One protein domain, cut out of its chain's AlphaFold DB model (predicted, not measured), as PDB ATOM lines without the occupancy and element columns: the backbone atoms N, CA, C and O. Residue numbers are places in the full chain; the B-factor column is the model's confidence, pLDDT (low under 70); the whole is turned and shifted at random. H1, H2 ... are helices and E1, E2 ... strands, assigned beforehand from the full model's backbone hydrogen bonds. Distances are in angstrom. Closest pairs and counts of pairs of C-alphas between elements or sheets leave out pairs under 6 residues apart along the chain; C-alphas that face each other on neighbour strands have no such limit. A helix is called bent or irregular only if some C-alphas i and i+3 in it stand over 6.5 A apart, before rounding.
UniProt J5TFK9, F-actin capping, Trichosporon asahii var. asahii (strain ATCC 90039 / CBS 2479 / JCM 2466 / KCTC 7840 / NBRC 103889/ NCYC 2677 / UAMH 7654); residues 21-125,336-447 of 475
ATOM      1  N   PRO A  21      56.883  -0.310  20.537       81.94
ATOM      2  CA  PRO A  21      56.880  -1.678  21.052       81.94
ATOM      3  C   PRO A  21      55.464  -2.216  21.343       81.94
ATOM      4  O   PRO A  21      54.544  -1.447  21.654       81.94
ATOM      5  N   PRO A  22      55.263  -3.545  21.257       78.25
ATOM      6  CA  PRO A  22      53.966  -4.158  21.512       78.25
ATOM      7  C   PRO A  22      53.524  -3.923  22.963       78.25
ATOM      8  O   PRO A  22      54.301  -4.104  23.890       78.25
ATOM      9  N   GLY A  23      52.261  -3.547  23.171       73.12
ATOM     10  CA  GLY A  23      51.706  -3.308  24.511       73.12
ATOM     11  C   GLY A  23      51.820  -1.863  25.022       73.12
ATOM     12  O   GLY A  23      51.108  -1.505  25.955       73.12
ATOM     13  N   GLU A  24      52.641  -1.008  24.403       72.88
ATOM     14  CA  GLU A  24      52.958   0.330  24.945       72.88
ATOM     15  C   GLU A  24      52.190   1.496  24.302       72.88
ATOM     16  O   GLU A  24      52.055   2.555  24.914       72.88
ATOM     17  N   VAL A  25      51.623   1.306  23.106       65.38
ATOM     18  CA  VAL A  25      50.738   2.288  22.455       65.38
ATOM     19  C   VAL A  25      49.364   1.670  22.220       65.38
ATOM     20  O   VAL A  25      49.219   0.767  21.401       65.38
ATOM     21  N   ASN A  26      48.357   2.178  22.941       55.91
ATOM     22  CA  ASN A  26      46.928   1.858  22.803       55.91
ATOM     23  C   ASN A  26      46.592   0.362  22.625       55.91
ATOM     24  O   ASN A  26      45.630   0.014  21.937       55.91
ATOM     25  N   ALA A  27      47.337  -0.526  23.287       50.62
ATOM     26  CA  ALA A  27      47.002  -1.941  23.393       50.62
ATOM     27  C   ALA A  27      45.841  -2.137  24.384       50.62
ATOM     28  O   ALA A  27      46.014  -2.653  25.484       50.62
ATOM     29  N   VAL A  28      44.643  -1.691  23.993       41.44
ATOM     30  CA  VAL A  28      43.401  -2.081  24.664       41.44
ATOM     31  C   VAL A  28      43.128  -3.527  24.270       41.44
ATOM     32  O   VAL A  28      42.571  -3.811  23.209       41.44
ATOM     33  N   GLU A  29      43.584  -4.453  25.108       48.12
ATOM     34  CA  GLU A  29      43.179  -5.847  25.012       48.12
ATOM     35  C   GLU A  29      41.713  -5.939  25.440       48.12
ATOM     36  O   GLU A  29      41.376  -5.741  26.605       48.12
ATOM     37  N   HIS A  30      40.823  -6.200  24.481       43.22
ATOM     38  CA  HIS A  30      39.452  -6.574  24.811       43.22
ATOM     39  C   HIS A  30      39.457  -7.990  25.375       43.22
ATOM     40  O   HIS A  30      39.985  -8.910  24.745       43.22
ATOM     41  N   GLU A  31      38.846  -8.185  26.539       45.78
ATOM     42  CA  GLU A  31      38.491  -9.531  26.975       45.78
ATOM     43  C   GLU A  31      37.510 -10.140  25.962       45.78
ATOM     44  O   GLU A  31      36.690  -9.444  25.359       45.78
ATOM     45  N   ALA A  32      37.631 -11.447  25.724       48.50
ATOM     46  CA  ALA A  32      36.751 -12.138  24.793       48.50
ATOM     47  C   ALA A  32      35.357 -12.269  25.421       48.50
ATOM     48  O   ALA A  32      35.173 -13.067  26.338       48.50
ATOM     49  N   ASP A  33      34.382 -11.515  24.917       47.44
ATOM     50  CA  ASP A  33      32.990 -11.659  25.334       47.44
ATOM     51  C   ASP A  33      32.292 -12.677  24.420       47.44
ATOM     52  O   ASP A  33      31.832 -12.361  23.316       47.44
ATOM     53  N   GLU A  34      32.235 -13.930  24.881       48.78
ATOM     54  CA  GLU A  34      31.520 -15.016  24.200       48.78
ATOM     55  C   GLU A  34      30.005 -14.760  24.114       48.78
ATOM     56  O   GLU A  34      29.367 -15.213  23.165       48.78
ATOM     57  N   ALA A  35      29.419 -14.002  25.051       45.19
ATOM     58  CA  ALA A  35      27.993 -13.682  25.047       45.19
ATOM     59  C   ALA A  35      27.649 -12.574  24.034       45.19
ATOM     60  O   ALA A  35      26.581 -12.611  23.421       45.19
ATOM     61  N   ALA A  36      28.563 -11.625  23.809       48.97
ATOM     62  CA  ALA A  36      28.466 -10.635  22.733       48.97
ATOM     63  C   ALA A  36      28.981 -11.149  21.372       48.97
ATOM     64  O   ALA A  36      28.809 -10.468  20.357       48.97
ATOM     65  N   ASN A  37      29.602 -12.335  21.332       48.88
ATOM     66  CA  ASN A  37      30.331 -12.862  20.177       48.88
ATOM     67  C   ASN A  37      31.391 -11.856  19.675       48.88
ATOM     68  O   ASN A  37      31.412 -11.494  18.495       48.88
ATOM     69  N   ILE A  38      32.252 -11.367  20.572       45.84
ATOM     70  CA  ILE A  38      33.366 -10.460  20.249       45.84
ATOM     71  C   ILE A  38      34.686 -11.155  20.602       45.84
ATOM     72  O   ILE A  38      35.165 -11.104  21.733       45.84
ATOM     73  N   TYR A  39      35.296 -11.805  19.609       51.16
ATOM     74  CA  TYR A  39      36.649 -12.352  19.726       51.16
ATOM     75  C   TYR A  39      37.687 -11.222  19.652       51.16
ATOM     76  O   TYR A  39      37.517 -10.332  18.819       51.16
ATOM     77  N   PRO A  40      38.768 -11.225  20.454       52.72
ATOM     78  CA  PRO A  40      39.769 -10.162  20.437       52.72
ATOM     79  C   PRO A  40      40.626 -10.207  19.171       52.72
ATOM     80  O   PRO A  40      41.575 -10.973  19.034       52.72
ATOM     81  N   HIS A  41      40.267  -9.323  18.252       46.12
ATOM     82  CA  HIS A  41      40.822  -9.173  16.911       46.12
ATOM     83  C   HIS A  41      42.049  -8.241  16.879       46.12
ATOM     84  O   HIS A  41      42.840  -8.307  15.946       46.12
ATOM     85  N   VAL A  42      42.257  -7.408  17.909       41.53
ATOM     86  CA  VAL A  42      43.230  -6.290  17.920       41.53
ATOM     87  C   VAL A  42      44.659  -6.691  17.519       41.53
ATOM     88  O   VAL A  42      45.295  -5.964  16.763       41.53
ATOM     89  N   SER A  43      45.161  -7.849  17.966       42.25
ATOM     90  CA  SER A  43      46.524  -8.306  17.615       42.25
ATOM     91  C   SER A  43      46.625  -9.050  16.274       42.25
ATOM     92  O   SER A  43      47.733  -9.259  15.793       42.25
ATOM     93  N   LEU A  44      45.495  -9.443  15.678       57.28
ATOM     94  CA  LEU A  44      45.410 -10.140  14.384       57.28
ATOM     95  C   LEU A  44      45.048  -9.177  13.236       57.28
ATOM     96  O   LEU A  44      45.302  -9.458  12.072       57.28
ATOM     97  N   LEU A  45      44.486  -8.005  13.548       57.69
ATOM     98  CA  LEU A  45      43.990  -7.040  12.561       57.69
ATOM     99  C   LEU A  45      45.037  -6.435  11.627       57.69
ATOM    100  O   LEU A  45      44.678  -6.047  10.521       57.69
ATOM    101  N   SER A  46      46.304  -6.335  12.042       60.41
ATOM    102  CA  SER A  46      47.369  -5.803  11.176       60.41
ATOM    103  C   SER A  46      47.592  -6.651   9.924       60.41
ATOM    104  O   SER A  46      48.143  -6.159   8.947       60.41
ATOM    105  N   GLU A  47      47.176  -7.915   9.978       64.69
ATOM    106  CA  GLU A  47      47.389  -8.932   8.951       64.69
ATOM    107  C   GLU A  47      46.081  -9.608   8.492       64.69
ATOM    108  O   GLU A  47      46.076 -10.406   7.551       64.69
ATOM    109  N   ALA A  48      44.953  -9.259   9.121       71.31
ATOM    110  CA  ALA A  48      43.645  -9.826   8.835       71.31
ATOM    111  C   ALA A  48      43.188  -9.540   7.396       71.31
ATOM    112  O   ALA A  48      43.402  -8.461   6.839       71.31
ATOM    113  N   VAL A  49      42.477 -10.503   6.805       76.06
ATOM    114  CA  VAL A  49      41.965 -10.375   5.437       76.06
ATOM    115  C   VAL A  49      40.942  -9.245   5.353       76.06
ATOM    116  O   VAL A  49      39.900  -9.271   6.011       76.06
ATOM    117  N   ILE A  50      41.234  -8.281   4.480       81.25
ATOM    118  CA  ILE A  50      40.314  -7.211   4.105       81.25
ATOM    119  C   ILE A  50      39.357  -7.745   3.030       81.25
ATOM    120  O   ILE A  50      39.774  -8.241   1.980       81.25
ATOM    121  N   ALA A  51      38.055  -7.645   3.293       78.38
ATOM    122  CA  ALA A  51      37.006  -8.024   2.363       78.38
ATOM    123  C   ALA A  51      37.000  -7.093   1.129       78.38
ATOM    124  O   ALA A  51      37.194  -5.881   1.263       78.38
ATOM    125  N   PRO A  52      36.723  -7.621  -0.077       70.38
ATOM    126  CA  PRO A  52      36.781  -6.879  -1.337       70.38
ATOM    127  C   PRO A  52      35.550  -5.973  -1.504       70.38
ATOM    128  O   PRO A  52      34.632  -6.253  -2.275       70.38
ATOM    129  N   THR A  53      35.513  -4.877  -0.752       66.31
ATOM    130  CA  THR A  53      34.425  -3.896  -0.794       66.31
ATOM    131  C   THR A  53      34.631  -2.849  -1.889       66.31
ATOM    132  O   THR A  53      35.751  -2.490  -2.245       66.31
ATOM    133  N   THR A  54      33.526  -2.333  -2.431       59.03
ATOM    134  CA  THR A  54      33.517  -1.185  -3.359       59.03
ATOM    135  C   THR A  54      33.369   0.159  -2.628       59.03
ATOM    136  O   THR A  54      33.333   1.209  -3.268       59.03
ATOM    137  N   GLY A  55      33.221   0.135  -1.298       63.25
ATOM    138  CA  GLY A  55      33.109   1.324  -0.452       63.25
ATOM    139  C   GLY A  55      34.462   1.939  -0.080       63.25
ATOM    140  O   GLY A  55      35.515   1.355  -0.297       63.25
ATOM    141  N   THR A  56      34.426   3.125   0.530       62.56
ATOM    142  CA  THR A  56      35.617   3.839   1.034       62.56
ATOM    143  C   THR A  56      36.108   3.353   2.399       62.56
ATOM    144  O   THR A  56      37.083   3.893   2.912       62.56
ATOM    145  N   GLN A  57      35.401   2.413   3.027       73.81
ATOM    146  CA  GLN A  57      35.673   1.937   4.381       73.81
ATOM    147  C   GLN A  57      36.099   0.474   4.322       73.81
ATOM    148  O   GLN A  57      35.347  -0.369   3.831       73.81
ATOM    149  N   GLU A  58      37.300   0.192   4.815       83.06
ATOM    150  CA  GLU A  58      37.856  -1.157   4.886       83.06
ATOM    151  C   GLU A  58      37.029  -2.029   5.841       83.06
ATOM    152  O   GLU A  58      36.521  -1.568   6.869       83.06
ATOM    153  N   ARG A  59      36.859  -3.299   5.466       84.88
ATOM    154  CA  ARG A  59      36.115  -4.298   6.238       84.88
ATOM    155  C   ARG A  59      37.002  -5.510   6.446       84.88
ATOM    156  O   ARG A  59      37.540  -6.030   5.477       84.88
ATOM    157  N   PHE A  60      37.123  -5.973   7.677       86.06
ATOM    158  CA  PHE A  60      37.907  -7.144   8.056       86.06
ATOM    159  C   PHE A  60      37.017  -8.386   8.096       86.06
ATOM    160  O   PHE A  60      35.813  -8.277   8.342       86.06
ATOM    161  N   VAL A  61      37.593  -9.558   7.843       83.81
ATOM    162  CA  VAL A  61      36.880 -10.844   7.859       83.81
ATOM    163  C   VAL A  61      37.175 -11.617   9.144       83.81
ATOM    164  O   VAL A  61      38.327 -11.887   9.474       83.81
ATOM    165  N   ASP A  62      36.113 -12.020   9.835       84.62
ATOM    166  CA  ASP A  62      36.106 -13.006  10.914       84.62
ATOM    167  C   ASP A  62      35.581 -14.330  10.337       84.62
ATOM    168  O   ASP A  62      34.376 -14.515  10.132       84.62
ATOM    169  N   PHE A  63      36.514 -15.230  10.016       84.81
ATOM    170  CA  PHE A  63      36.205 -16.520   9.400       84.81
ATOM    171  C   PHE A  63      35.561 -17.516  10.375       84.81
ATOM    172  O   PHE A  63      34.773 -18.347   9.936       84.81
ATOM    173  N   GLU A  64      35.834 -17.426  11.682       83.00
ATOM    174  CA  GLU A  64      35.234 -18.328  12.680       83.00
ATOM    175  C   GLU A  64      33.740 -18.046  12.866       83.00
ATOM    176  O   GLU A  64      32.926 -18.968  12.919       83.00
ATOM    177  N   ALA A  65      33.353 -16.768  12.891       81.75
ATOM    178  CA  ALA A  65      31.949 -16.366  12.956       81.75
ATOM    179  C   ALA A  65      31.294 -16.138  11.575       81.75
ATOM    180  O   ALA A  65      30.168 -15.640  11.521       81.75
ATOM    181  N   ALA A  66      31.982 -16.477  10.475       85.06
ATOM    182  CA  ALA A  66      31.524 -16.322   9.088       85.06
ATOM    183  C   ALA A  66      30.910 -14.933   8.786       85.06
ATOM    184  O   ALA A  66      29.801 -14.808   8.246       85.06
ATOM    185  N   ARG A  67      31.620 -13.865   9.173       84.81
ATOM    186  CA  ARG A  67      31.159 -12.468   9.085       84.81
ATOM    187  C   ARG A  67      32.288 -11.508   8.713       84.81
ATOM    188  O   ARG A  67      33.458 -11.779   8.949       84.81
ATOM    189  N   SER A  68      31.931 -10.355   8.165       87.69
ATOM    190  CA  SER A  68      32.814  -9.198   8.022       87.69
ATOM    191  C   SER A  68      32.396  -8.088   8.983       87.69
ATOM    192  O   SER A  68      31.232  -8.026   9.379       87.69
ATOM    193  N   PHE A  69      33.322  -7.206   9.343       85.38
ATOM    194  CA  PHE A  69      33.075  -6.055  10.211       85.38
ATOM    195  C   PHE A  69      33.940  -4.864   9.804       85.38
ATOM    196  O   PHE A  69      35.015  -5.028   9.232       85.38
ATOM    197  N   SER A  70      33.494  -3.654  10.123       86.31
ATOM    198  CA  SER A  70      34.343  -2.461  10.071       86.31
ATOM    199  C   SER A  70      35.064  -2.266  11.408       86.31
ATOM    200  O   SER A  70      34.525  -2.623  12.458       86.31
ATOM    201  N   PHE A  71      36.270  -1.695  11.398       83.31
ATOM    202  CA  PHE A  71      37.050  -1.471  12.618       83.31
ATOM    203  C   PHE A  71      37.473  -0.006  12.762       83.31
ATOM    204  O   PHE A  71      38.040   0.588  11.846       83.31
ATOM    205  N   ASP A  72      37.204   0.582  13.928       82.56
ATOM    206  CA  ASP A  72      37.716   1.902  14.300       82.56
ATOM    207  C   ASP A  72      39.104   1.734  14.931       82.56
ATOM    208  O   ASP A  72      39.221   1.395  16.109       82.56
ATOM    209  N   HIS A  73      40.161   1.989  14.156       79.12
ATOM    210  CA  HIS A  73      41.557   1.878  14.603       79.12
ATOM    211  C   HIS A  73      41.960   2.876  15.706       79.12
ATOM    212  O   HIS A  73      43.015   2.712  16.314       79.12
ATOM    213  N   VAL A  74      41.160   3.916  15.974       79.88
ATOM    214  CA  VAL A  74      41.437   4.896  17.039       79.88
ATOM    215  C   VAL A  74      40.793   4.455  18.350       79.88
ATOM    216  O   VAL A  74      41.408   4.569  19.408       79.88
ATOM    217  N   ARG A  75      39.559   3.940  18.288       76.88
ATOM    218  CA  ARG A  75      38.828   3.414  19.455       76.88
ATOM    219  C   ARG A  75      39.118   1.944  19.748       76.88
ATOM    220  O   ARG A  75      38.737   1.455  20.805       76.88
ATOM    221  N   MET A  76      39.777   1.256  18.819       74.00
ATOM    222  CA  MET A  76      39.982  -0.191  18.803       74.00
ATOM    223  C   MET A  76      38.671  -0.989  18.894       74.00
ATOM    224  O   MET A  76      38.630  -2.030  19.540       74.00
ATOM    225  N   THR A  77      37.580  -0.512  18.282       77.06
ATOM    226  CA  THR A  77      36.249  -1.150  18.379       77.06
ATOM    227  C   THR A  77      35.752  -1.683  17.033       77.06
ATOM    228  O   THR A  77      35.759  -0.924  16.056       77.06
ATOM    229  N   PRO A  78      35.242  -2.927  16.967       82.62
ATOM    230  CA  PRO A  78      34.569  -3.451  15.786       82.62
ATOM    231  C   PRO A  78      33.129  -2.923  15.718       82.62
ATOM    232  O   PRO A  78      32.487  -2.676  16.741       82.62
ATOM    233  N   SER A  79      32.589  -2.765  14.514       83.62
ATOM    234  CA  SER A  79      31.192  -2.378  14.308       83.62
ATOM    235  C   SER A  79      30.676  -2.819  12.938       83.62
ATOM    236  O   SER A  79      31.461  -3.186  12.065       83.62
ATOM    237  N   ASP A  80      29.358  -2.741  12.739       84.56
ATOM    238  CA  ASP A  80      28.709  -3.002  11.446       84.56
ATOM    239  C   ASP A  80      29.011  -4.409  10.889       84.56
ATOM    240  O   ASP A  80      29.705  -4.577   9.888       84.56
ATOM    241  N   TYR A  81      28.535  -5.443  11.589       84.69
ATOM    242  CA  TYR A  81      28.736  -6.842  11.200       84.69
ATOM    243  C   TYR A  81      27.813  -7.263  10.043       84.69
ATOM    244  O   TYR A  81      26.593  -7.133  10.139       84.69
ATOM    245  N   GLU A  82      28.380  -7.864   8.995       85.38
ATOM    246  CA  GLU A  82      27.654  -8.409   7.834       85.38
ATOM    247  C   GLU A  82      28.052  -9.876   7.574       85.38
ATOM    248  O   GLU A  82      29.215 -10.219   7.781       85.38
ATOM    249  N   PRO A  83      27.163 -10.759   7.078       86.38
ATOM    250  CA  PRO A  83      27.523 -12.147   6.765       86.38
ATOM    251  C   PRO A  83      28.624 -12.269   5.696       86.38
ATOM    252  O   PRO A  83      28.566 -11.609   4.660       86.38
ATOM    253  N   TYR A  84      29.587 -13.166   5.911       85.25
ATOM    254  CA  TYR A  84      30.676 -13.480   4.980       85.25
ATOM    255  C   TYR A  84      30.884 -14.999   4.957       85.25
ATOM    256  O   TYR A  84      31.552 -15.566   5.818       85.25
ATOM    257  N   VAL A  85      30.263 -15.678   3.990       86.56
ATOM    258  CA  VAL A  85      30.214 -17.148   3.934       86.56
ATOM    259  C   VAL A  85      31.049 -17.660   2.764       86.56
ATOM    260  O   VAL A  85      30.745 -17.368   1.607       86.56
ATOM    261  N   LEU A  86      32.095 -18.430   3.064       86.62
ATOM    262  CA  LEU A  86      32.935 -19.082   2.058       86.62
ATOM    263  C   LEU A  86      32.214 -20.249   1.354       86.62
ATOM    264  O   LEU A  86      31.235 -20.793   1.876       86.62
ATOM    265  N   PRO A  87      32.688 -20.679   0.169       88.69
ATOM    266  CA  PRO A  87      32.218 -21.913  -0.449       88.69
ATOM    267  C   PRO A  87      32.445 -23.124   0.470       88.69
ATOM    268  O   PRO A  87      33.498 -23.267   1.084       88.69
ATOM    269  N   SER A  88      31.466 -24.033   0.522       87.31
ATOM    270  CA  SER A  88      31.432 -25.153   1.484       87.31
ATOM    271  C   SER A  88      32.686 -26.047   1.482       87.31
ATOM    272  O   SER A  88      33.069 -26.572   2.524       87.31
ATOM    273  N   LYS A  89      33.356 -26.203   0.330       86.81
ATOM    274  CA  LYS A  89      34.607 -26.969   0.227       86.81
ATOM    275  C   LYS A  89      35.759 -26.264   0.949       86.81
ATOM    276  O   LYS A  89      36.461 -26.884   1.742       86.81
ATOM    277  N   ASP A  90      35.942 -24.982   0.661       87.88
ATOM    278  CA  ASP A  90      37.085 -24.210   1.143       87.88
ATOM    279  C   ASP A  90      36.932 -23.903   2.639       87.88
ATOM    280  O   ASP A  90      37.907 -23.950   3.384       87.88
ATOM    281  N   GLU A  91      35.692 -23.714   3.110       89.81
ATOM    282  CA  GLU A  91      35.388 -23.620   4.542       89.81
ATOM    283  C   GLU A  91      35.667 -24.931   5.289       89.81
ATOM    284  O   GLU A  91      36.198 -24.893   6.393       89.81
ATOM    285  N   ALA A  92      35.372 -26.101   4.707       90.56
ATOM    286  CA  ALA A  92      35.682 -27.379   5.353       90.56
ATOM    287  C   ALA A  92      37.199 -27.566   5.555       90.56
ATOM    288  O   ALA A  92      37.636 -27.953   6.642       90.56
ATOM    289  N   ILE A  93      38.007 -27.219   4.544       90.38
ATOM    290  CA  ILE A  93      39.473 -27.249   4.634       90.38
ATOM    291  C   ILE A  93      39.958 -26.225   5.673       90.38
ATOM    292  O   ILE A  93      40.685 -26.597   6.596       90.38
ATOM    293  N   ARG A  94      39.500 -24.965   5.586       91.19
ATOM    294  CA  ARG A  94      39.830 -23.888   6.538       91.19
ATOM    295  C   ARG A  94      39.518 -24.289   7.980       91.19
ATOM    296  O   ARG A  94      40.361 -24.125   8.858       91.19
ATOM    297  N   LYS A  95      38.339 -24.865   8.218       91.06
ATOM    298  CA  LYS A  95      37.911 -25.322   9.539       91.06
ATOM    299  C   LYS A  95      38.782 -26.463  10.066       91.06
ATOM    300  O   LYS A  95      39.085 -26.483  11.253       91.06
ATOM    301  N   SER A  96      39.249 -27.369   9.207       92.94
ATOM    302  CA  SER A  96      40.158 -28.437   9.641       92.94
ATOM    303  C   SER A  96      41.531 -27.903  10.089       92.94
ATOM    304  O   SER A  96      42.072 -28.355  11.102       92.94
ATOM    305  N   PHE A  97      42.049 -26.868   9.412       92.81
ATOM    306  CA  PHE A  97      43.209 -26.101   9.872       92.81
ATOM    307  C   PHE A  97      42.924 -25.355  11.181       92.81
ATOM    308  O   PHE A  97      43.756 -25.404  12.082       92.81
ATOM    309  N   ALA A  98      41.760 -24.713  11.317       91.75
ATOM    310  CA  ALA A  98      41.358 -24.007  12.535       91.75
ATOM    311  C   ALA A  98      41.286 -24.939  13.753       91.75
ATOM    312  O   ALA A  98      41.866 -24.640  14.794       91.75
ATOM    313  N   GLU A  99      40.649 -26.105  13.620       93.31
ATOM    314  CA  GLU A  99      40.575 -27.116  14.680       93.31
ATOM    315  C   GLU A  99      41.982 -27.538  15.140       93.31
ATOM    316  O   GLU A  99      42.289 -27.444  16.332       93.31
ATOM    317  N   SER A 100      42.862 -27.905  14.198       94.50
ATOM    318  CA  SER A 100      44.237 -28.332  14.492       94.50
ATOM    319  C   SER A 100      45.104 -27.213  15.087       94.50
ATOM    320  O   SER A 100      45.768 -27.422  16.107       94.50
ATOM    321  N   LEU A 101      45.047 -26.001  14.525       93.94
ATOM    322  CA  LEU A 101      45.793 -24.842  15.021       93.94
ATOM    323  C   LEU A 101      45.290 -24.392  16.399       93.94
ATOM    324  O   LEU A 101      46.089 -23.970  17.234       93.94
ATOM    325  N   SER A 102      43.993 -24.535  16.683       92.56
ATOM    326  CA  SER A 102      43.428 -24.227  18.000       92.56
ATOM    327  C   SER A 102      43.931 -25.180  19.088       92.56
ATOM    328  O   SER A 102      44.146 -24.753  20.223       92.56
ATOM    329  N   ALA A 103      44.123 -26.464  18.766       94.50
ATOM    330  CA  ALA A 103      44.681 -27.446  19.692       94.50
ATOM    331  C   ALA A 103      46.163 -27.147  19.964       94.50
ATOM    332  O   ALA A 103      46.562 -27.020  21.120       94.50
ATOM    333  N   TYR A 104      46.945 -26.913  18.903       95.25
ATOM    334  CA  TYR A 104      48.338 -26.476  19.010       95.25
ATOM    335  C   TYR A 104      48.482 -25.206  19.862       95.25
ATOM    336  O   TYR A 104      49.236 -25.182  20.834       95.25
ATOM    337  N   THR A 105      47.702 -24.166  19.559       92.75
ATOM    338  CA  THR A 105      47.822 -22.866  20.233       92.75
ATOM    339  C   THR A 105      47.536 -22.972  21.730       92.75
ATOM    340  O   THR A 105      48.297 -22.426  22.521       92.75
ATOM    341  N   ARG A 106      46.499 -23.720  22.143       92.19
ATOM    342  CA  ARG A 106      46.188 -23.924  23.573       92.19
ATOM    343  C   ARG A 106      47.291 -24.675  24.322       92.19
ATOM    344  O   ARG A 106      47.530 -24.372  25.487       92.19
ATOM    345  N   ASN A 107      47.961 -25.623  23.666       95.19
ATOM    346  CA  ASN A 107      49.005 -26.436  24.291       95.19
ATOM    347  C   ASN A 107      50.347 -25.692  24.408       95.19
ATOM    348  O   ASN A 107      51.083 -25.915  25.364       95.19
ATOM    349  N   HIS A 108      50.665 -24.808  23.455       93.38
ATOM    350  CA  HIS A 108      51.962 -24.120  23.391       93.38
ATOM    351  C   HIS A 108      51.931 -22.663  23.892       93.38
ATOM    352  O   HIS A 108      52.962 -22.144  24.319       93.38
ATOM    353  N   PHE A 109      50.769 -21.998  23.897       90.44
ATOM    354  CA  PHE A 109      50.638 -20.581  24.246       90.44
ATOM    355  C   PHE A 109      49.523 -20.348  25.277       90.44
ATOM    356  O   PHE A 109      48.344 -20.277  24.944       90.44
ATOM    357  N   THR A 110      49.918 -20.124  26.535       87.69
ATOM    358  CA  THR A 110      49.003 -19.854  27.672       87.69
ATOM    359  C   THR A 110      47.928 -18.783  27.422       87.69
ATOM    360  O   THR A 110      46.803 -18.935  27.884       87.69
ATOM    361  N   GLU A 111      48.261 -17.720  26.687       82.50
ATOM    362  CA  GLU A 111      47.361 -16.618  26.297       82.50
ATOM    363  C   GLU A 111      47.326 -16.450  24.762       82.50
ATOM    364  O   GLU A 111      47.089 -15.366  24.229       82.50
ATOM    365  N   GLY A 112      47.591 -17.539  24.032       85.06
ATOM    366  CA  GLY A 112      47.670 -17.543  22.576       85.06
ATOM    367  C   GLY A 112      46.330 -17.286  21.894       85.06
ATOM    368  O   GLY A 112      45.310 -17.905  22.207       85.06
ATOM    369  N   ARG A 113      46.348 -16.405  20.896       86.44
ATOM    370  CA  ARG A 113      45.270 -16.219  19.921       86.44
ATOM    371  C   ARG A 113      45.711 -16.787  18.582       86.44
ATOM    372  O   ARG A 113      46.894 -16.766  18.260       86.44
ATOM    373  N   TRP A 114      44.761 -17.283  17.806       89.00
ATOM    374  CA  TRP A 114      45.015 -17.864  16.494       89.00
ATOM    375  C   TRP A 114      43.942 -17.419  15.500       89.00
ATOM    376  O   TRP A 114      42.843 -17.031  15.896       89.00
ATOM    377  N   SER A 115      44.275 -17.470  14.216       88.38
ATOM    378  CA  SER A 115      43.369 -17.205  13.101       88.38
ATOM    379  C   SER A 115      43.711 -18.128  11.937       88.38
ATOM    380  O   SER A 115      44.880 -18.436  11.709       88.38
ATOM    381  N   VAL A 116      42.695 -18.562  11.188       90.88
ATOM    382  CA  VAL A 116      42.890 -19.250   9.907       90.88
ATOM    383  C   VAL A 116      42.036 -18.578   8.849       90.88
ATOM    384  O   VAL A 116      40.808 -18.711   8.836       90.88
ATOM    385  N   ALA A 117      42.719 -17.874   7.956       88.69
ATOM    386  CA  ALA A 117      42.151 -17.134   6.849       88.69
ATOM    387  C   ALA A 117      42.256 -17.900   5.524       88.69
ATOM    388  O   ALA A 117      43.125 -18.753   5.341       88.69
ATOM    389  N   CYS A 118      41.387 -17.549   4.579       88.81
ATOM    390  CA  CYS A 118      41.377 -18.067   3.215       88.81
ATOM    391  C   CYS A 118      41.307 -16.890   2.228       88.81
ATOM    392  O   CYS A 118      40.574 -15.930   2.467       88.81
ATOM    393  N   ASP A 119      42.053 -16.953   1.122       85.62
ATOM    394  CA  ASP A 119      42.049 -15.918   0.073       85.62
ATOM    395  C   ASP A 119      40.839 -15.991  -0.884       85.62
ATOM    396  O   ASP A 119      40.715 -15.185  -1.817       85.62
ATOM    397  N   GLN A 120      39.954 -16.965  -0.660       84.38
ATOM    398  CA  GLN A 120      38.700 -17.129  -1.374       84.38
ATOM    399  C   GLN A 120      37.645 -16.133  -0.874       84.38
ATOM    400  O   GLN A 120      37.570 -15.776   0.301       84.38
ATOM    401  N   TYR A 121      36.774 -15.718  -1.790       81.31
ATOM    402  CA  TYR A 121      35.665 -14.811  -1.510       81.31
ATOM    403  C   TYR A 121      34.315 -15.546  -1.567       81.31
ATOM    404  O   TYR A 121      34.198 -16.539  -2.298       81.31
ATOM    405  N   PRO A 122      33.284 -15.064  -0.847       78.81
ATOM    406  CA  PRO A 122      31.910 -15.518  -0.986       78.81
ATOM    407  C   PRO A 122      31.462 -15.434  -2.444       78.81
ATOM    408  O   PRO A 122      31.191 -14.356  -2.977       78.81
ATOM    409  N   VAL A 123      31.372 -16.585  -3.108       74.00
ATOM    410  CA  VAL A 123      30.753 -16.652  -4.429       74.00
ATOM    411  C   VAL A 123      29.273 -16.371  -4.221       74.00
ATOM    412  O   VAL A 123      28.616 -17.081  -3.458       74.00
ATOM    413  N   ALA A 124      28.749 -15.340  -4.884       57.25
ATOM    414  CA  ALA A 124      27.341 -14.985  -4.792       57.25
ATOM    415  C   ALA A 124      26.478 -16.178  -5.230       57.25
ATOM    416  O   ALA A 124      26.303 -16.437  -6.424       57.25
ATOM    417  N   THR A 125      25.933 -16.913  -4.259       43.97
ATOM    418  CA  THR A 125      24.940 -17.951  -4.514       43.97
ATOM    419  C   THR A 125      23.759 -17.279  -5.195       43.97
ATOM    420  O   THR A 125      23.102 -16.410  -4.619       43.97
ATOM    421  N   ARG A 336      38.513 -18.851  -7.079       77.62
ATOM    422  CA  ARG A 336      39.878 -19.356  -7.265       77.62
ATOM    423  C   ARG A 336      39.835 -20.887  -7.311       77.62
ATOM    424  O   ARG A 336      39.116 -21.518  -6.546       77.62
ATOM    425  N   ALA A 337      40.604 -21.493  -8.214       72.31
ATOM    426  CA  ALA A 337      40.668 -22.954  -8.336       72.31
ATOM    427  C   ALA A 337      41.471 -23.616  -7.198       72.31
ATOM    428  O   ALA A 337      41.196 -24.754  -6.819       72.31
ATOM    429  N   HIS A 338      42.456 -22.889  -6.666       79.81
ATOM    430  CA  HIS A 338      43.360 -23.311  -5.602       79.81
ATOM    431  C   HIS A 338      43.540 -22.130  -4.636       79.81
ATOM    432  O   HIS A 338      44.395 -21.281  -4.891       79.81
ATOM    433  N   PRO A 339      42.694 -22.005  -3.601       88.00
ATOM    434  CA  PRO A 339      42.826 -20.930  -2.630       88.00
ATOM    435  C   PRO A 339      44.013 -21.166  -1.689       88.00
ATOM    436  O   PRO A 339      44.315 -22.307  -1.333       88.00
ATOM    437  N   SER A 340      44.674 -20.083  -1.287       90.25
ATOM    438  CA  SER A 340      45.724 -20.092  -0.266       90.25
ATOM    439  C   SER A 340      45.136 -19.881   1.130       90.25
ATOM    440  O   SER A 340      44.210 -19.087   1.326       90.25
ATOM    441  N   TYR A 341      45.691 -20.591   2.112       91.38
ATOM    442  CA  TYR A 341      45.265 -20.527   3.509       91.38
ATOM    443  C   TYR A 341      46.369 -19.877   4.336       91.38
ATOM    444  O   TYR A 341      47.525 -20.281   4.245       91.38
ATOM    445  N   THR A 342      46.028 -18.870   5.137       92.19
ATOM    446  CA  THR A 342      46.980 -18.207   6.038       92.19
ATOM    447  C   THR A 342      46.631 -18.569   7.473       92.19
ATOM    448  O   THR A 342      45.535 -18.267   7.938       92.19
ATOM    449  N   LEU A 343      47.552 -19.247   8.148       92.44
ATOM    450  CA  LEU A 343      47.473 -19.615   9.556       92.44
ATOM    451  C   LEU A 343      48.300 -18.605  10.348       92.44
ATOM    452  O   LEU A 343      49.460 -18.366  10.013       92.44
ATOM    453  N   GLU A 344      47.721 -18.029  11.393       90.50
ATOM    454  CA  GLU A 344      48.382 -17.018  12.218       90.50
ATOM    455  C   GLU A 344      48.227 -17.355  13.695       90.50
ATOM    456  O   GLU A 344      47.137 -17.722  14.137       90.50
ATOM    457  N   VAL A 345      49.308 -17.211  14.462       90.75
ATOM    458  CA  VAL A 345      49.317 -17.369  15.922       90.75
ATOM    459  C   VAL A 345      49.978 -16.147  16.542       90.75
ATOM    460  O   VAL A 345      51.029 -15.697  16.087       90.75
ATOM    461  N   VAL A 346      49.370 -15.609  17.597       89.31
ATOM    462  CA  VAL A 346      49.910 -14.492  18.371       89.31
ATOM    463  C   VAL A 346      49.871 -14.830  19.856       89.31
ATOM    464  O   VAL A 346      48.799 -15.005  20.435       89.31
ATOM    465  N   GLY A 347      51.046 -14.897  20.477       89.44
ATOM    466  CA  GLY A 347      51.214 -14.996  21.923       89.44
ATOM    467  C   GLY A 347      51.676 -13.656  22.486       89.44
ATOM    468  O   GLY A 347      52.799 -13.233  22.214       89.44
ATOM    469  N   ASN A 348      50.832 -13.001  23.280       87.12
ATOM    470  CA  ASN A 348      51.188 -11.782  24.008       87.12
ATOM    471  C   ASN A 348      51.540 -12.118  25.463       87.12
ATOM    472  O   ASN A 348      50.919 -12.988  26.071       87.12
ATOM    473  N   ARG A 349      52.502 -11.392  26.038       87.38
ATOM    474  CA  ARG A 349      52.749 -11.323  27.482       87.38
ATOM    475  C   ARG A 349      53.196  -9.909  27.834       87.38
ATOM    476  O   ARG A 349      54.288  -9.496  27.456       87.38
ATOM    477  N   TYR A 350      52.375  -9.168  28.570       88.19
ATOM    478  CA  TYR A 350      52.701  -7.809  29.005       88.19
ATOM    479  C   TYR A 350      52.698  -7.726  30.528       88.19
ATOM    480  O   TYR A 350      51.750  -8.155  31.181       88.19
ATOM    481  N   ASN A 351      53.747  -7.140  31.103       88.62
ATOM    482  CA  ASN A 351      53.794  -6.818  32.522       88.62
ATOM    483  C   ASN A 351      54.404  -5.418  32.724       88.62
ATOM    484  O   ASN A 351      55.567  -5.292  33.122       88.62
ATOM    485  N   PRO A 352      53.623  -4.347  32.470       87.69
ATOM    486  CA  PRO A 352      54.128  -2.979  32.551       87.69
ATOM    487  C   PRO A 352      54.599  -2.582  33.955       87.69
ATOM    488  O   PRO A 352      55.506  -1.764  34.085       87.69
ATOM    489  N   SER A 353      54.021  -3.189  35.001       91.44
ATOM    490  CA  SER A 353      54.427  -3.006  36.403       91.44
ATOM    491  C   SER A 353      55.840  -3.519  36.687       91.44
ATOM    492  O   SER A 353      56.521  -2.964  37.543       91.44
ATOM    493  N   ASN A 354      56.278  -4.548  35.955       94.12
ATOM    494  CA  ASN A 354      57.637  -5.088  35.995       94.12
ATOM    495  C   ASN A 354      58.483  -4.608  34.796       94.12
ATOM    496  O   ASN A 354      59.516  -5.202  34.501       94.12
ATOM    497  N   PHE A 355      58.050  -3.541  34.116       93.62
ATOM    498  CA  PHE A 355      58.772  -2.866  33.033       93.62
ATOM    499  C   PHE A 355      59.131  -3.749  31.826       93.62
ATOM    500  O   PHE A 355      60.201  -3.568  31.235       93.62
ATOM    501  N   TRP A 356      58.265  -4.696  31.442       93.94
ATOM    502  CA  TRP A 356      58.483  -5.476  30.221       93.94
ATOM    503  C   TRP A 356      57.230  -5.847  29.434       93.94
ATOM    504  O   TRP A 356      56.133  -6.027  29.969       93.94
ATOM    505  N   THR A 357      57.439  -6.010  28.131       91.56
ATOM    506  CA  THR A 357      56.456  -6.458  27.146       91.56
ATOM    507  C   THR A 357      57.090  -7.497  26.220       91.56
ATOM    508  O   THR A 357      58.283  -7.450  25.924       91.56
ATOM    509  N   GLY A 358      56.304  -8.481  25.789       91.94
ATOM    510  CA  GLY A 358      56.742  -9.551  24.902       91.94
ATOM    511  C   GLY A 358      55.622  -9.992  23.966       91.94
ATOM    512  O   GLY A 358      54.459 -10.094  24.365       91.94
ATOM    513  N   ARG A 359      55.975 -10.252  22.708       90.94
ATOM    514  CA  ARG A 359      55.064 -10.725  21.670       90.94
ATOM    515  C   ARG A 359      55.763 -11.736  20.763       90.94
ATOM    516  O   ARG A 359      56.789 -11.438  20.160       90.94
ATOM    517  N   TRP A 360      55.142 -12.898  20.615       93.25
ATOM    518  CA  TRP A 360      55.451 -13.899  19.598       93.25
ATOM    519  C   TRP A 360      54.365 -13.845  18.524       93.25
ATOM    520  O   TRP A 360      53.177 -13.861  18.852       93.25
ATOM    521  N   ARG A 361      54.745 -13.771  17.248       91.75
ATOM    522  CA  ARG A 361      53.827 -13.841  16.102       91.75
ATOM    523  C   ARG A 361      54.349 -14.856  15.102       91.75
ATOM    524  O   ARG A 361      55.501 -14.747  14.690       91.75
ATOM    525  N   THR A 362      53.500 -15.767  14.648       93.38
ATOM    526  CA  THR A 362      53.798 -16.599  13.477       93.38
ATOM    527  C   THR A 362      52.733 -16.423  12.417       93.38
ATOM    528  O   THR A 362      51.551 -16.251  12.717       93.38
ATOM    529  N   ARG A 363      53.177 -16.423  11.161       92.88
ATOM    530  CA  ARG A 363      52.325 -16.422   9.977       92.88
ATOM    531  C   ARG A 363      52.819 -17.513   9.050       92.88
ATOM    532  O   ARG A 363      53.981 -17.487   8.652       92.88
ATOM    533  N   TRP A 364      51.928 -18.411   8.662       95.06
ATOM    534  CA  TRP A 364      52.195 -19.516   7.752       95.06
ATOM    535  C   TRP A 364      51.192 -19.486   6.601       95.06
ATOM    536  O   TRP A 364      49.996 -19.684   6.796       95.06
ATOM    537  N   VAL A 365      51.679 -19.230   5.390       93.75
ATOM    538  CA  VAL A 365      50.895 -19.244   4.154       93.75
ATOM    539  C   VAL A 365      51.066 -20.604   3.483       93.75
ATOM    540  O   VAL A 365      52.161 -20.962   3.045       93.75
ATOM    541  N   VAL A 366      49.971 -21.353   3.405       92.75
ATOM    542  CA  VAL A 366      49.838 -22.620   2.685       92.75
ATOM    543  C   VAL A 366      49.349 -22.309   1.272       92.75
ATOM    544  O   VAL A 366      48.184 -21.950   1.083       92.75
ATOM    545  N   ASP A 367      50.227 -22.456   0.278       90.75
ATOM    546  CA  ASP A 367      49.876 -22.329  -1.139       90.75
ATOM    547  C   ASP A 367      49.797 -23.729  -1.785       90.75
ATOM    548  O   ASP A 367      50.834 -24.343  -2.069       90.75
ATOM    549  N   PRO A 368      48.585 -24.267  -2.035       85.56
ATOM    550  CA  PRO A 368      48.413 -25.570  -2.670       85.56
ATOM    551  C   PRO A 368      48.628 -25.556  -4.191       85.56
ATOM    552  O   PRO A 368      48.741 -26.627  -4.782       85.56
ATOM    553  N   ALA A 369      48.690 -24.389  -4.843       85.25
ATOM    554  CA  ALA A 369      49.018 -24.286  -6.268       85.25
ATOM    555  C   ALA A 369      50.534 -24.384  -6.500       85.25
ATOM    556  O   ALA A 369      50.980 -25.011  -7.461       85.25
ATOM    557  N   VAL A 370      51.326 -23.792  -5.600       86.06
ATOM    558  CA  VAL A 370      52.795 -23.908  -5.565       86.06
ATOM    559  C   VAL A 370      53.243 -25.188  -4.840       86.06
ATOM    560  O   VAL A 370      54.356 -25.666  -5.054       86.06
ATOM    561  N   GLY A 371      52.389 -25.764  -3.988       88.06
ATOM    562  CA  GLY A 371      52.697 -26.954  -3.193       88.06
ATOM    563  C   GLY A 371      53.702 -26.682  -2.070       88.06
ATOM    564  O   GLY A 371      54.438 -27.583  -1.673       88.06
ATOM    565  N   THR A 372      53.770 -25.443  -1.576       93.06
ATOM    566  CA  THR A 372      54.729 -25.011  -0.546       93.06
ATOM    567  C   THR A 372      54.010 -24.267   0.577       93.06
ATOM    568  O   THR A 372      53.150 -23.423   0.330       93.06
ATOM    569  N   VAL A 373      54.388 -24.569   1.816       94.81
ATOM    570  CA  VAL A 373      54.064 -23.773   2.998       94.81
ATOM    571  C   VAL A 373      55.246 -22.854   3.273       94.81
ATOM    572  O   VAL A 373      56.379 -23.317   3.400       94.81
ATOM    573  N   THR A 374      54.997 -21.552   3.354       96.31
ATOM    574  CA  THR A 374      56.009 -20.537   3.694       96.31
ATOM    575  C   THR A 374      55.585 -19.820   4.960       96.31
ATOM    576  O   THR A 374      54.408 -19.501   5.103       96.31
ATOM    577  N   GLY A 375      56.506 -19.549   5.878       94.94
ATOM    578  CA  GLY A 375      56.162 -18.814   7.085       94.94
ATOM    579  C   GLY A 375      57.281 -17.983   7.673       94.94
ATOM    580  O   GLY A 375      58.465 -18.173   7.386       94.94
ATOM    581  N   THR A 376      56.850 -17.048   8.511       96.00
ATOM    582  CA  THR A 376      57.692 -16.104   9.233       96.00
ATOM    583  C   THR A 376      57.326 -16.152  10.709       96.00
ATOM    584  O   THR A 376      56.150 -16.063  11.065       96.00
ATOM    585  N   ILE A 377      58.344 -16.268  11.555       96.00
ATOM    586  CA  ILE A 377      58.268 -16.161  13.011       96.00
ATOM    587  C   ILE A 377      58.902 -14.822  13.392       96.00
ATOM    588  O   ILE A 377      60.020 -14.518  12.970       96.00
ATOM    589  N   LEU A 378      58.178 -14.022  14.172       93.62
ATOM    590  CA  LEU A 378      58.607 -12.724  14.681       93.62
ATOM    591  C   LEU A 378      58.527 -12.742  16.207       93.62
ATOM    592  O   LEU A 378      57.467 -13.043  16.766       93.62
ATOM    593  N   VAL A 379      59.631 -12.408  16.876       94.44
ATOM    594  CA  VAL A 379      59.693 -12.330  18.341       94.44
ATOM    595  C   VAL A 379      60.187 -10.952  18.739       94.44
ATOM    596  O   VAL A 379      61.320 -10.578  18.445       94.44
ATOM    597  N   ASP A 380      59.323 -10.208  19.422       93.00
ATOM    598  CA  ASP A 380      59.583  -8.854  19.895       93.00
ATOM    599  C   ASP A 380      59.499  -8.843  21.427       93.00
ATOM    600  O   ASP A 380      58.478  -9.229  21.999       93.00
ATOM    601  N   VAL A 381      60.558  -8.407  22.110       94.56
ATOM    602  CA  VAL A 381      60.598  -8.269  23.578       94.56
ATOM    603  C   VAL A 381      61.232  -6.933  23.933       94.56
ATOM    604  O   VAL A 381      62.275  -6.580  23.390       94.56
ATOM    605  N   HIS A 382      60.639  -6.201  24.869       94.69
ATOM    606  CA  HIS A 382      61.150  -4.930  25.366       94.69
ATOM    607  C   HIS A 382      61.195  -4.952  26.895       94.69
ATOM    608  O   HIS A 382      60.218  -5.308  27.551       94.69
ATOM    609  N   TYR A 383      62.341  -4.578  27.461       95.88
ATOM    610  CA  TYR A 383      62.554  -4.385  28.895       95.88
ATOM    611  C   TYR A 383      63.100  -2.975  29.125       95.88
ATOM    612  O   TYR A 383      64.093  -2.577  28.506       95.88
ATOM    613  N   TYR A 384      62.447  -2.213  30.001       94.88
ATOM    614  CA  TYR A 384      62.681  -0.774  30.163       94.88
ATOM    615  C   TYR A 384      62.853  -0.319  31.623       94.88
ATOM    616  O   TYR A 384      62.696   0.860  31.952       94.88
ATOM    617  N   GLU A 385      63.228  -1.230  32.525       95.69
ATOM    618  CA  GLU A 385      63.637  -0.847  33.877       95.69
ATOM    619  C   GLU A 385      65.040  -0.220  33.844       95.69
ATOM    620  O   GLU A 385      66.021  -0.871  33.486       95.69
ATOM    621  N   GLN A 386      65.150   1.059  34.220       94.12
ATOM    622  CA  GLN A 386      66.426   1.797  34.320       94.12
ATOM    623  C   GLN A 386      67.269   1.818  33.019       94.12
ATOM    624  O   GLN A 386      68.459   2.136  33.039       94.12
ATOM    625  N   GLY A 387      66.644   1.533  31.874       93.69
ATOM    626  CA  GLY A 387      67.266   1.449  30.556       93.69
ATOM    627  C   GLY A 387      66.220   1.239  29.460       93.69
ATOM    628  O   GLY A 387      65.029   1.403  29.695       93.69
ATOM    629  N   ASN A 388      66.669   0.882  28.259       94.12
ATOM    630  CA  ASN A 388      65.824   0.386  27.172       94.12
ATOM    631  C   ASN A 388      66.612  -0.725  26.467       94.12
ATOM    632  O   ASN A 388      67.688  -0.468  25.921       94.12
ATOM    633  N   VAL A 389      66.101  -1.951  26.535       94.38
ATOM    634  CA  VAL A 389      66.666  -3.136  25.888       94.38
ATOM    635  C   VAL A 389      65.565  -3.795  25.071       94.38
ATOM    636  O   VAL A 389      64.524  -4.160  25.615       94.38
ATOM    637  N   GLN A 390      65.802  -3.959  23.771       93.88
ATOM    638  CA  GLN A 390      64.853  -4.569  22.840       93.88
ATOM    639  C   GLN A 390      65.487  -5.757  22.121       93.88
ATOM    640  O   GLN A 390      66.614  -5.673  21.628       93.88
ATOM    641  N   LEU A 391      64.732  -6.847  22.047       94.12
ATOM    642  CA  LEU A 391      64.897  -7.931  21.092       94.12
ATOM    643  C   LEU A 391      63.842  -7.737  20.003       94.12
ATOM    644  O   LEU A 391      62.667  -7.563  20.313       94.12
ATOM    645  N   SER A 392      64.253  -7.817  18.744       94.44
ATOM    646  CA  SER A 392      63.345  -8.041  17.621       94.44
ATOM    647  C   SER A 392      64.030  -9.017  16.675       94.44
ATOM    648  O   SER A 392      65.194  -8.813  16.311       94.44
ATOM    649  N   THR A 393      63.353 -10.112  16.344       95.31
ATOM    650  CA  THR A 393      63.880 -11.163  15.472       95.31
ATOM    651  C   THR A 393      62.926 -11.470  14.330       95.31
ATOM    652  O   THR A 393      61.708 -11.357  14.460       95.31
ATOM    653  N   GLU A 394      63.496 -11.903  13.209       95.56
ATOM    654  CA  GLU A 394      62.756 -12.436  12.073       95.56
ATOM    655  C   GLU A 394      63.405 -13.745  11.623       95.56
ATOM    656  O   GLU A 394      64.557 -13.763  11.189       95.56
ATOM    657  N   HIS A 395      62.655 -14.842  11.715       96.25
ATOM    658  CA  HIS A 395      63.039 -16.147  11.185       96.25
ATOM    659  C   HIS A 395      62.056 -16.548  10.086       96.25
ATOM    660  O   HIS A 395      60.845 -16.415  10.251       96.25
ATOM    661  N   ARG A 396      62.565 -17.041   8.953       97.12
ATOM    662  CA  ARG A 396      61.751 -17.477   7.811       97.12
ATOM    663  C   ARG A 396      62.031 -18.935   7.491       97.12
ATOM    664  O   ARG A 396      63.186 -19.310   7.305       97.12
ATOM    665  N   ALA A 397      60.970 -19.716   7.344       95.69
ATOM    666  CA  ALA A 397      61.033 -21.136   7.033       95.69
ATOM    667  C   ALA A 397      60.065 -21.490   5.896       95.69
ATOM    668  O   ALA A 397      59.056 -20.820   5.674       95.69
ATOM    669  N   ALA A 398      60.370 -22.559   5.162       95.75
ATOM    670  CA  ALA A 398      59.491 -23.091   4.129       95.75
ATOM    671  C   ALA A 398      59.624 -24.613   4.033       95.75
ATOM    672  O   ALA A 398      60.723 -25.153   4.164       95.75
ATOM    673  N   PHE A 399      58.509 -25.300   3.786       95.12
ATOM    674  CA  PHE A 399      58.452 -26.754   3.639       95.12
ATOM    675  C   PHE A 399      57.365 -27.162   2.621       95.12
ATOM    676  O   PHE A 399      56.423 -26.401   2.398       95.12
ATOM    677  N   PRO A 400      57.481 -28.321   1.950       92.25
ATOM    678  CA  PRO A 400      56.497 -28.747   0.955       92.25
ATOM    679  C   PRO A 400      55.153 -29.124   1.596       92.25
ATOM    680  O   PRO A 400      55.107 -29.684   2.691       92.25
ATOM    681  N   VAL A 401      54.054 -28.864   0.886       86.00
ATOM    682  CA  VAL A 401      52.707 -29.316   1.276       86.00
ATOM    683  C   VAL A 401      52.612 -30.844   1.125       86.00
ATOM    684  O   VAL A 401      53.045 -31.369   0.096       86.00
ATOM    685  N   PRO A 402      52.007 -31.580   2.081       82.50
ATOM    686  CA  PRO A 402      51.662 -32.991   1.905       82.50
ATOM    687  C   PRO A 402      50.590 -33.172   0.813       82.50
ATOM    688  O   PRO A 402      49.390 -33.112   1.067       82.50
ATOM    689  N   VAL A 403      51.021 -33.363  -0.439       67.06
ATOM    690  CA  VAL A 403      50.119 -33.413  -1.610       67.06
ATOM    691  C   VAL A 403      49.157 -34.611  -1.563       67.06
ATOM    692  O   VAL A 403      48.040 -34.524  -2.066       67.06
ATOM    693  N   GLU A 404      49.561 -35.719  -0.934       64.88
ATOM    694  CA  GLU A 404      48.790 -36.974  -0.902       64.88
ATOM    695  C   GLU A 404      47.521 -36.912  -0.029       64.88
ATOM    696  O   GLU A 404      46.621 -37.723  -0.220       64.88
ATOM    697  N   THR A 405      47.416 -35.953   0.902       64.81
ATOM    698  CA  THR A 405      46.317 -35.855   1.888       64.81
ATOM    699  C   THR A 405      45.417 -34.627   1.700       64.81
ATOM    700  O   THR A 405      44.566 -34.337   2.543       64.81
ATOM    701  N   TRP A 406      45.573 -33.892   0.593       71.50
ATOM    702  CA  TRP A 406      44.888 -32.611   0.377       71.50
ATOM    703  C   TRP A 406      43.377 -32.723   0.087       71.50
ATOM    704  O   TRP A 406      42.650 -31.752   0.296       71.50
ATOM    705  N   GLU A 407      42.873 -33.870  -0.388       67.19
ATOM    706  CA  GLU A 407      41.469 -33.983  -0.833       67.19
ATOM    707  C   GLU A 407      40.442 -33.840   0.307       67.19
ATOM    708  O   GLU A 407      39.414 -33.191   0.104       67.19
ATOM    709  N   ASP A 408      40.749 -34.360   1.502       63.75
ATOM    710  CA  ASP A 408      39.899 -34.259   2.702       63.75
ATOM    711  C   ASP A 408      40.317 -33.124   3.664       63.75
ATOM    712  O   ASP A 408      39.601 -32.821   4.620       63.75
ATOM    713  N   GLY A 409      41.478 -32.493   3.442       68.62
ATOM    714  CA  GLY A 409      42.015 -31.362   4.219       68.62
ATOM    715  C   GLY A 409      42.481 -31.683   5.650       68.62
ATOM    716  O   GLY A 409      43.522 -31.191   6.078       68.62
ATOM    717  N   ARG A 410      41.763 -32.547   6.377       76.81
ATOM    718  CA  ARG A 410      41.959 -32.821   7.811       76.81
ATOM    719  C   ARG A 410      43.322 -33.422   8.153       76.81
ATOM    720  O   ARG A 410      43.993 -32.950   9.071       76.81
ATOM    721  N   ASP A 411      43.742 -34.434   7.401       83.69
ATOM    722  CA  ASP A 411      45.019 -35.110   7.643       83.69
ATOM    723  C   ASP A 411      46.199 -34.225   7.219       83.69
ATOM    724  O   ASP A 411      47.216 -34.170   7.913       83.69
ATOM    725  N   ALA A 412      46.039 -33.459   6.132       86.69
ATOM    726  CA  ALA A 412      47.002 -32.441   5.716       86.69
ATOM    727  C   ALA A 412      47.157 -31.339   6.778       86.69
ATOM    728  O   ALA A 412      48.284 -30.977   7.114       86.69
ATOM    729  N   ALA A 413      46.053 -30.851   7.355       91.00
ATOM    730  CA  ALA A 413      46.065 -29.837   8.406       91.00
ATOM    731  C   ALA A 413      46.865 -30.284   9.637       91.00
ATOM    732  O   ALA A 413      47.766 -29.566  10.070       91.00
ATOM    733  N   SER A 414      46.606 -31.495  10.141       91.94
ATOM    734  CA  SER A 414      47.337 -32.062  11.281       91.94
ATOM    735  C   SER A 414      48.839 -32.211  10.999       91.94
ATOM    736  O   SER A 414      49.674 -31.827  11.819       91.94
ATOM    737  N   GLN A 415      49.211 -32.694   9.807       92.44
ATOM    738  CA  GLN A 415      50.619 -32.841   9.414       92.44
ATOM    739  C   GLN A 415      51.337 -31.493   9.243       92.44
ATOM    740  O   GLN A 415      52.488 -31.352   9.660       92.44
ATOM    741  N   ILE A 416      50.669 -30.496   8.654       94.12
ATOM    742  CA  ILE A 416      51.203 -29.137   8.482       94.12
ATOM    743  C   ILE A 416      51.404 -28.471   9.847       94.12
ATOM    744  O   ILE A 416      52.512 -28.018  10.130       94.12
ATOM    745  N   VAL A 417      50.398 -28.480  10.730       95.44
ATOM    746  CA  VAL A 417      50.506 -27.900  12.083       95.44
ATOM    747  C   VAL A 417      51.544 -28.648  12.930       95.44
ATOM    748  O   VAL A 417      52.354 -28.017  13.602       95.44
ATOM    749  N   GLY A 418      51.625 -29.978  12.830       95.25
ATOM    750  CA  GLY A 418      52.674 -30.769  13.482       95.25
ATOM    751  C   GLY A 418      54.091 -30.513  12.938       95.25
ATOM    752  O   GLY A 418      55.074 -30.765  13.635       95.25
ATOM    753  N   THR A 419      54.219 -29.999  11.711       96.06
ATOM    754  CA  THR A 419      55.501 -29.570  11.122       96.06
ATOM    755  C   THR A 419      55.857 -28.153  11.575       96.06
ATOM    756  O   THR A 419      56.993 -27.918  11.981       96.06
ATOM    757  N   ILE A 420      54.873 -27.247  11.611       96.12
ATOM    758  CA  ILE A 420      54.988 -25.904  12.201       96.12
ATOM    759  C   ILE A 420      55.466 -25.999  13.654       96.12
ATOM    760  O   ILE A 420      56.479 -25.398  13.993       96.12
ATOM    761  N   ALA A 421      54.827 -26.837  14.476       96.56
ATOM    762  CA  ALA A 421      55.192 -27.046  15.877       96.56
ATOM    763  C   ALA A 421      56.673 -27.423  16.065       96.56
ATOM    764  O   ALA A 421      57.337 -26.900  16.958       96.56
ATOM    765  N   LYS A 422      57.208 -28.295  15.199       96.81
ATOM    766  CA  LYS A 422      58.621 -28.711  15.226       96.81
ATOM    767  C   LYS A 422      59.569 -27.585  14.821       96.81
ATOM    768  O   LYS A 422      60.641 -27.471  15.405       96.81
ATOM    769  N   ILE A 423      59.190 -26.762  13.841       96.88
ATOM    770  CA  ILE A 423      59.998 -25.613  13.407       96.88
ATOM    771  C   ILE A 423      59.996 -24.522  14.487       96.88
ATOM    772  O   ILE A 423      61.060 -24.023  14.841       96.88
ATOM    773  N   GLU A 424      58.833 -24.195  15.058       96.06
ATOM    774  CA  GLU A 424      58.713 -23.198  16.129       96.06
ATOM    775  C   GLU A 424      59.464 -23.641  17.400       96.06
ATOM    776  O   GLU A 424      60.193 -22.842  17.986       96.06
ATOM    777  N   GLN A 425      59.397 -24.929  17.770       96.25
ATOM    778  CA  GLN A 425      60.186 -25.494  18.874       96.25
ATOM    779  C   GLN A 425      61.698 -25.462  18.595       96.25
ATOM    780  O   GLN A 425      62.471 -25.077  19.471       96.25
ATOM    781  N   ALA A 426      62.134 -25.840  17.388       97.19
ATOM    782  CA  ALA A 426      63.548 -25.786  17.015       97.19
ATOM    783  C   ALA A 426      64.089 -24.347  17.053       97.19
ATOM    784  O   ALA A 426      65.175 -24.120  17.578       97.19
ATOM    785  N   TYR A 427      63.308 -23.376  16.572       97.19
ATOM    786  CA  TYR A 427      63.678 -21.962  16.615       97.19
ATOM    787  C   TYR A 427      63.714 -21.397  18.046       97.19
ATOM    788  O   TYR A 427      64.598 -20.606  18.375       97.19
ATOM    789  N   GLN A 428      62.810 -21.831  18.932       95.69
ATOM    790  CA  GLN A 428      62.862 -21.461  20.351       95.69
ATOM    791  C   GLN A 428      64.154 -21.961  21.026       95.69
ATOM    792  O   GLN A 428      64.748 -21.226  21.817       95.69
ATOM    793  N   LEU A 429      64.593 -23.185  20.713       96.38
ATOM    794  CA  LEU A 429      65.851 -23.744  21.221       96.38
ATOM    795  C   LEU A 429      67.070 -23.011  20.636       96.38
ATOM    796  O   LEU A 429      67.929 -22.577  21.398       96.38
ATOM    797  N   GLU A 430      67.091 -22.771  19.320       96.25
ATOM    798  CA  GLU A 430      68.135 -21.983  18.640       96.25
ATOM    799  C   GLU A 430      68.292 -20.587  19.264       96.25
ATOM    800  O   GLU A 430      69.409 -20.127  19.503       96.25
ATOM    801  N   LEU A 431      67.180 -19.914  19.586       95.06
ATOM    802  CA  LEU A 431      67.211 -18.612  20.249       95.06
ATOM    803  C   LEU A 431      67.854 -18.695  21.646       95.06
ATOM    804  O   LEU A 431      68.604 -17.792  22.019       95.06
ATOM    805  N   GLY A 432      67.608 -19.775  22.395       94.12
ATOM    806  CA  GLY A 432      68.268 -20.052  23.675       94.12
ATOM    807  C   GLY A 432      69.787 -20.195  23.533       94.12
ATOM    808  O   GLY A 432      70.534 -19.475  24.203       94.12
ATOM    809  N   ASP A 433      70.234 -21.042  22.604       94.75
ATOM    810  CA  ASP A 433      71.656 -21.286  22.317       94.75
ATOM    811  C   ASP A 433      72.387 -19.992  21.899       94.75
ATOM    812  O   ASP A 433      73.501 -19.703  22.352       94.75
ATOM    813  N   VAL A 434      71.742 -19.162  21.068       93.50
ATOM    814  CA  VAL A 434      72.268 -17.853  20.638       93.50
ATOM    815  C   VAL A 434      72.422 -16.889  21.821       93.50
ATOM    816  O   VAL A 434      73.414 -16.156  21.894       93.50
ATOM    817  N   TYR A 435      71.486 -16.893  22.773       91.25
ATOM    818  CA  TYR A 435      71.583 -16.067  23.980       91.25
ATOM    819  C   TYR A 435      72.725 -16.506  24.911       91.25
ATOM    820  O   TYR A 435      73.425 -15.644  25.455       91.25
ATOM    821  N   GLU A 436      72.969 -17.813  25.049       91.81
ATOM    822  CA  GLU A 436      74.125 -18.342  25.785       91.81
ATOM    823  C   GLU A 436      75.449 -17.923  25.114       91.81
ATOM    824  O   GLU A 436      76.336 -17.352  25.762       91.81
ATOM    825  N   GLU A 437      75.560 -18.079  23.788       92.25
ATOM    826  CA  GLU A 437      76.741 -17.647  23.030       92.25
ATOM    827  C   GLU A 437      76.994 -16.130  23.134       92.25
ATOM    828  O   GLU A 437      78.148 -15.694  23.289       92.25
ATOM    829  N   PHE A 438      75.942 -15.307  23.090       90.00
ATOM    830  CA  PHE A 438      76.067 -13.863  23.279       90.00
ATOM    831  C   PHE A 438      76.625 -13.511  24.660       90.00
ATOM    832  O   PHE A 438      77.555 -12.695  24.740       90.00
ATOM    833  N   GLY A 439      76.106 -14.143  25.718       85.50
ATOM    834  CA  GLY A 439      76.555 -13.959  27.099       85.50
ATOM    835  C   GLY A 439      78.036 -14.286  27.296       85.50
ATOM    836  O   GLY A 439      78.787 -13.485  27.862       85.50
ATOM    837  N   GLU A 440      78.487 -15.434  26.788       85.94
ATOM    838  CA  GLU A 440      79.851 -15.913  27.025       85.94
ATOM    839  C   GLU A 440      80.914 -15.289  26.112       85.94
ATOM    840  O   GLU A 440      82.014 -14.953  26.576       85.94
ATOM    841  N   LYS A 441      80.620 -15.163  24.809       87.44
ATOM    842  CA  LYS A 441      81.619 -14.850  23.773       87.44
ATOM    843  C   LYS A 441      81.494 -13.409  23.288       87.44
ATOM    844  O   LYS A 441      82.452 -12.638  23.403       87.44
ATOM    845  N   SER A 442      80.331 -13.023  22.767       88.94
ATOM    846  CA  SER A 442      80.163 -11.747  22.055       88.94
ATOM    847  C   SER A 442      80.291 -10.535  22.979       88.94
ATOM    848  O   SER A 442      81.124  -9.660  22.724       88.94
ATOM    849  N   PHE A 443      79.569 -10.503  24.106       87.88
ATOM    850  CA  PHE A 443      79.690  -9.393  25.061       87.88
ATOM    851  C   PHE A 443      81.083  -9.319  25.701       87.88
ATOM    852  O   PHE A 443      81.628  -8.227  25.881       87.88
ATOM    853  N   ARG A 444      81.715 -10.471  25.963       86.12
ATOM    854  CA  ARG A 444      83.076 -10.556  26.518       86.12
ATOM    855  C   ARG A 444      84.140  -9.981  25.578       86.12
ATOM    856  O   ARG A 444      85.109  -9.384  26.055       86.12
ATOM    857  N   ASN A 445      83.960 -10.162  24.267       88.56
ATOM    858  CA  ASN A 445      84.823  -9.600  23.229       88.56
ATOM    859  C   ASN A 445      84.632  -8.084  23.075       88.56
ATOM    860  O   ASN A 445      85.619  -7.378  22.870       88.56
ATOM    861  N   LEU A 446      83.403  -7.578  23.232       93.50
ATOM    862  CA  LEU A 446      83.115  -6.139  23.220       93.50
ATOM    863  C   LEU A 446      83.698  -5.426  24.452       93.50
ATOM    864  O   LEU A 446      84.408  -4.428  24.324       93.50
ATOM    865  N   ARG A 447      83.417  -5.935  25.659       92.06
ATOM    866  CA  ARG A 447      83.950  -5.392  26.912       92.06
ATOM    867  C   ARG A 447      84.186  -6.495  27.935       92.06
ATOM    868  O   ARG A 447      83.271  -7.141  28.434       92.06
TER     869      ARG A 447
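Overview. This is residues 21 to 125 and 336 to 447 of the 475 residues of the protein "F-actin capping" of Trichosporon asahii var. asahii (strain ATCC 90039 / CBS 2479 / JCM 2466 / KCTC 7840 / NBRC 103889/ NCYC 2677 / UAMH 7654) (UniProt J5TFK9). A strongly twisted wall of five strands, E4 to E8, has two helices packed over one face, with the long H2 running slantwise past the E8 edge, where residues 432 to 447 stick out. A small, strongly twisted three-stranded sheet, E1 to E3, sits near the E4 edge. The printed 217 residues include, along the chain, E1 E2 E3 H1 E4 E5 E6 E7 E8 H2; the class is mixed, and both sheets are antiparallel, in the orders E4 E5 E6 E7 E8 and E1 E2 E3. The whole is compact, with a radius of gyration of the C-alphas of 19.3 A, and only just elongated, spanning 68 by 45 by 30 A.

Arrangement. The large sheet holds E4, residues 112 to 118, E5, 341 to 351, E6, 356 to 367, E7, 372 to 383, and E8, 389 to 400. E5 to E8 form a meander, each strand the antiparallel neighbour of the one before. N and O pairs within hydrogen-bond range are N 115 and O 344 at 2.9 A, N 343 and O 364 at 2.8 A, N 359 and O 380 at 2.8 A, and N 375 and O 397 at 2.9 A. H1, residues 88 to 108, and H2, residues 410 to 446, are on the same face, which gives two layers, helices on one face of a sheet. H1 has a height over the sheet of 7.7 A and runs along E4, at 17 degrees on the local plane; the C-alphas of Ala 98 and Val 116, their closest, are 5.6 A apart. H2 has a height over the sheet of 8.4 A, lies over E6, E7 and E8, and runs slantwise to E7 at 40 degrees on the local plane. With residues 410 to 421 alone H2 touches H1, at a steep tilt of 40 degrees, the same way; their closest C-alphas, Phe 97 and Ala 413, are 4.9 A apart. E1, residues 59 to 62, E2, 67 to 72, and E3, 77 to 83, form a second meander, with N 60 and O 69 at 2.8 A and N 70 and O 79 at 2.9 A. E1 and E4 are near each other, with 5 pairs of C-alphas within 10 A. Every O i to N i+4 pair is within hydrogen-bond range in H1, and 30 of 33 are in H2.

Along the chain. E1 begins at C-alpha 59, (36.115, -4.298, 6.238). H1 measures 30.0 A, E5 33.2 A, E6 36.6 A, E7 36.8 A and E8 37.2 A. H2, 51.4 A, runs from C-alpha 410 at (41.959, -32.821, 7.811) to C-alpha 446 at (83.115, -6.139, 23.220), with a kink of 40 degrees near residue 438; it is only just irregular, C-alphas 440 and 443 being 6.8 A apart.

Size, cuts and confidence. The C-alphas farthest apart, of Thr 125 and Arg 447, are 68.0 A apart. Residues 126 to 335 are not printed, and C-alphas 125 and 336 are 15.3 A apart across the cut. Of the links printed whole, E8 to H2 is short and the others are tight. Mean pLDDT of the printed part is 83.4; 35 residues are under 70, among them 25 to 47, within the stretch 21 to 58 that has no named element.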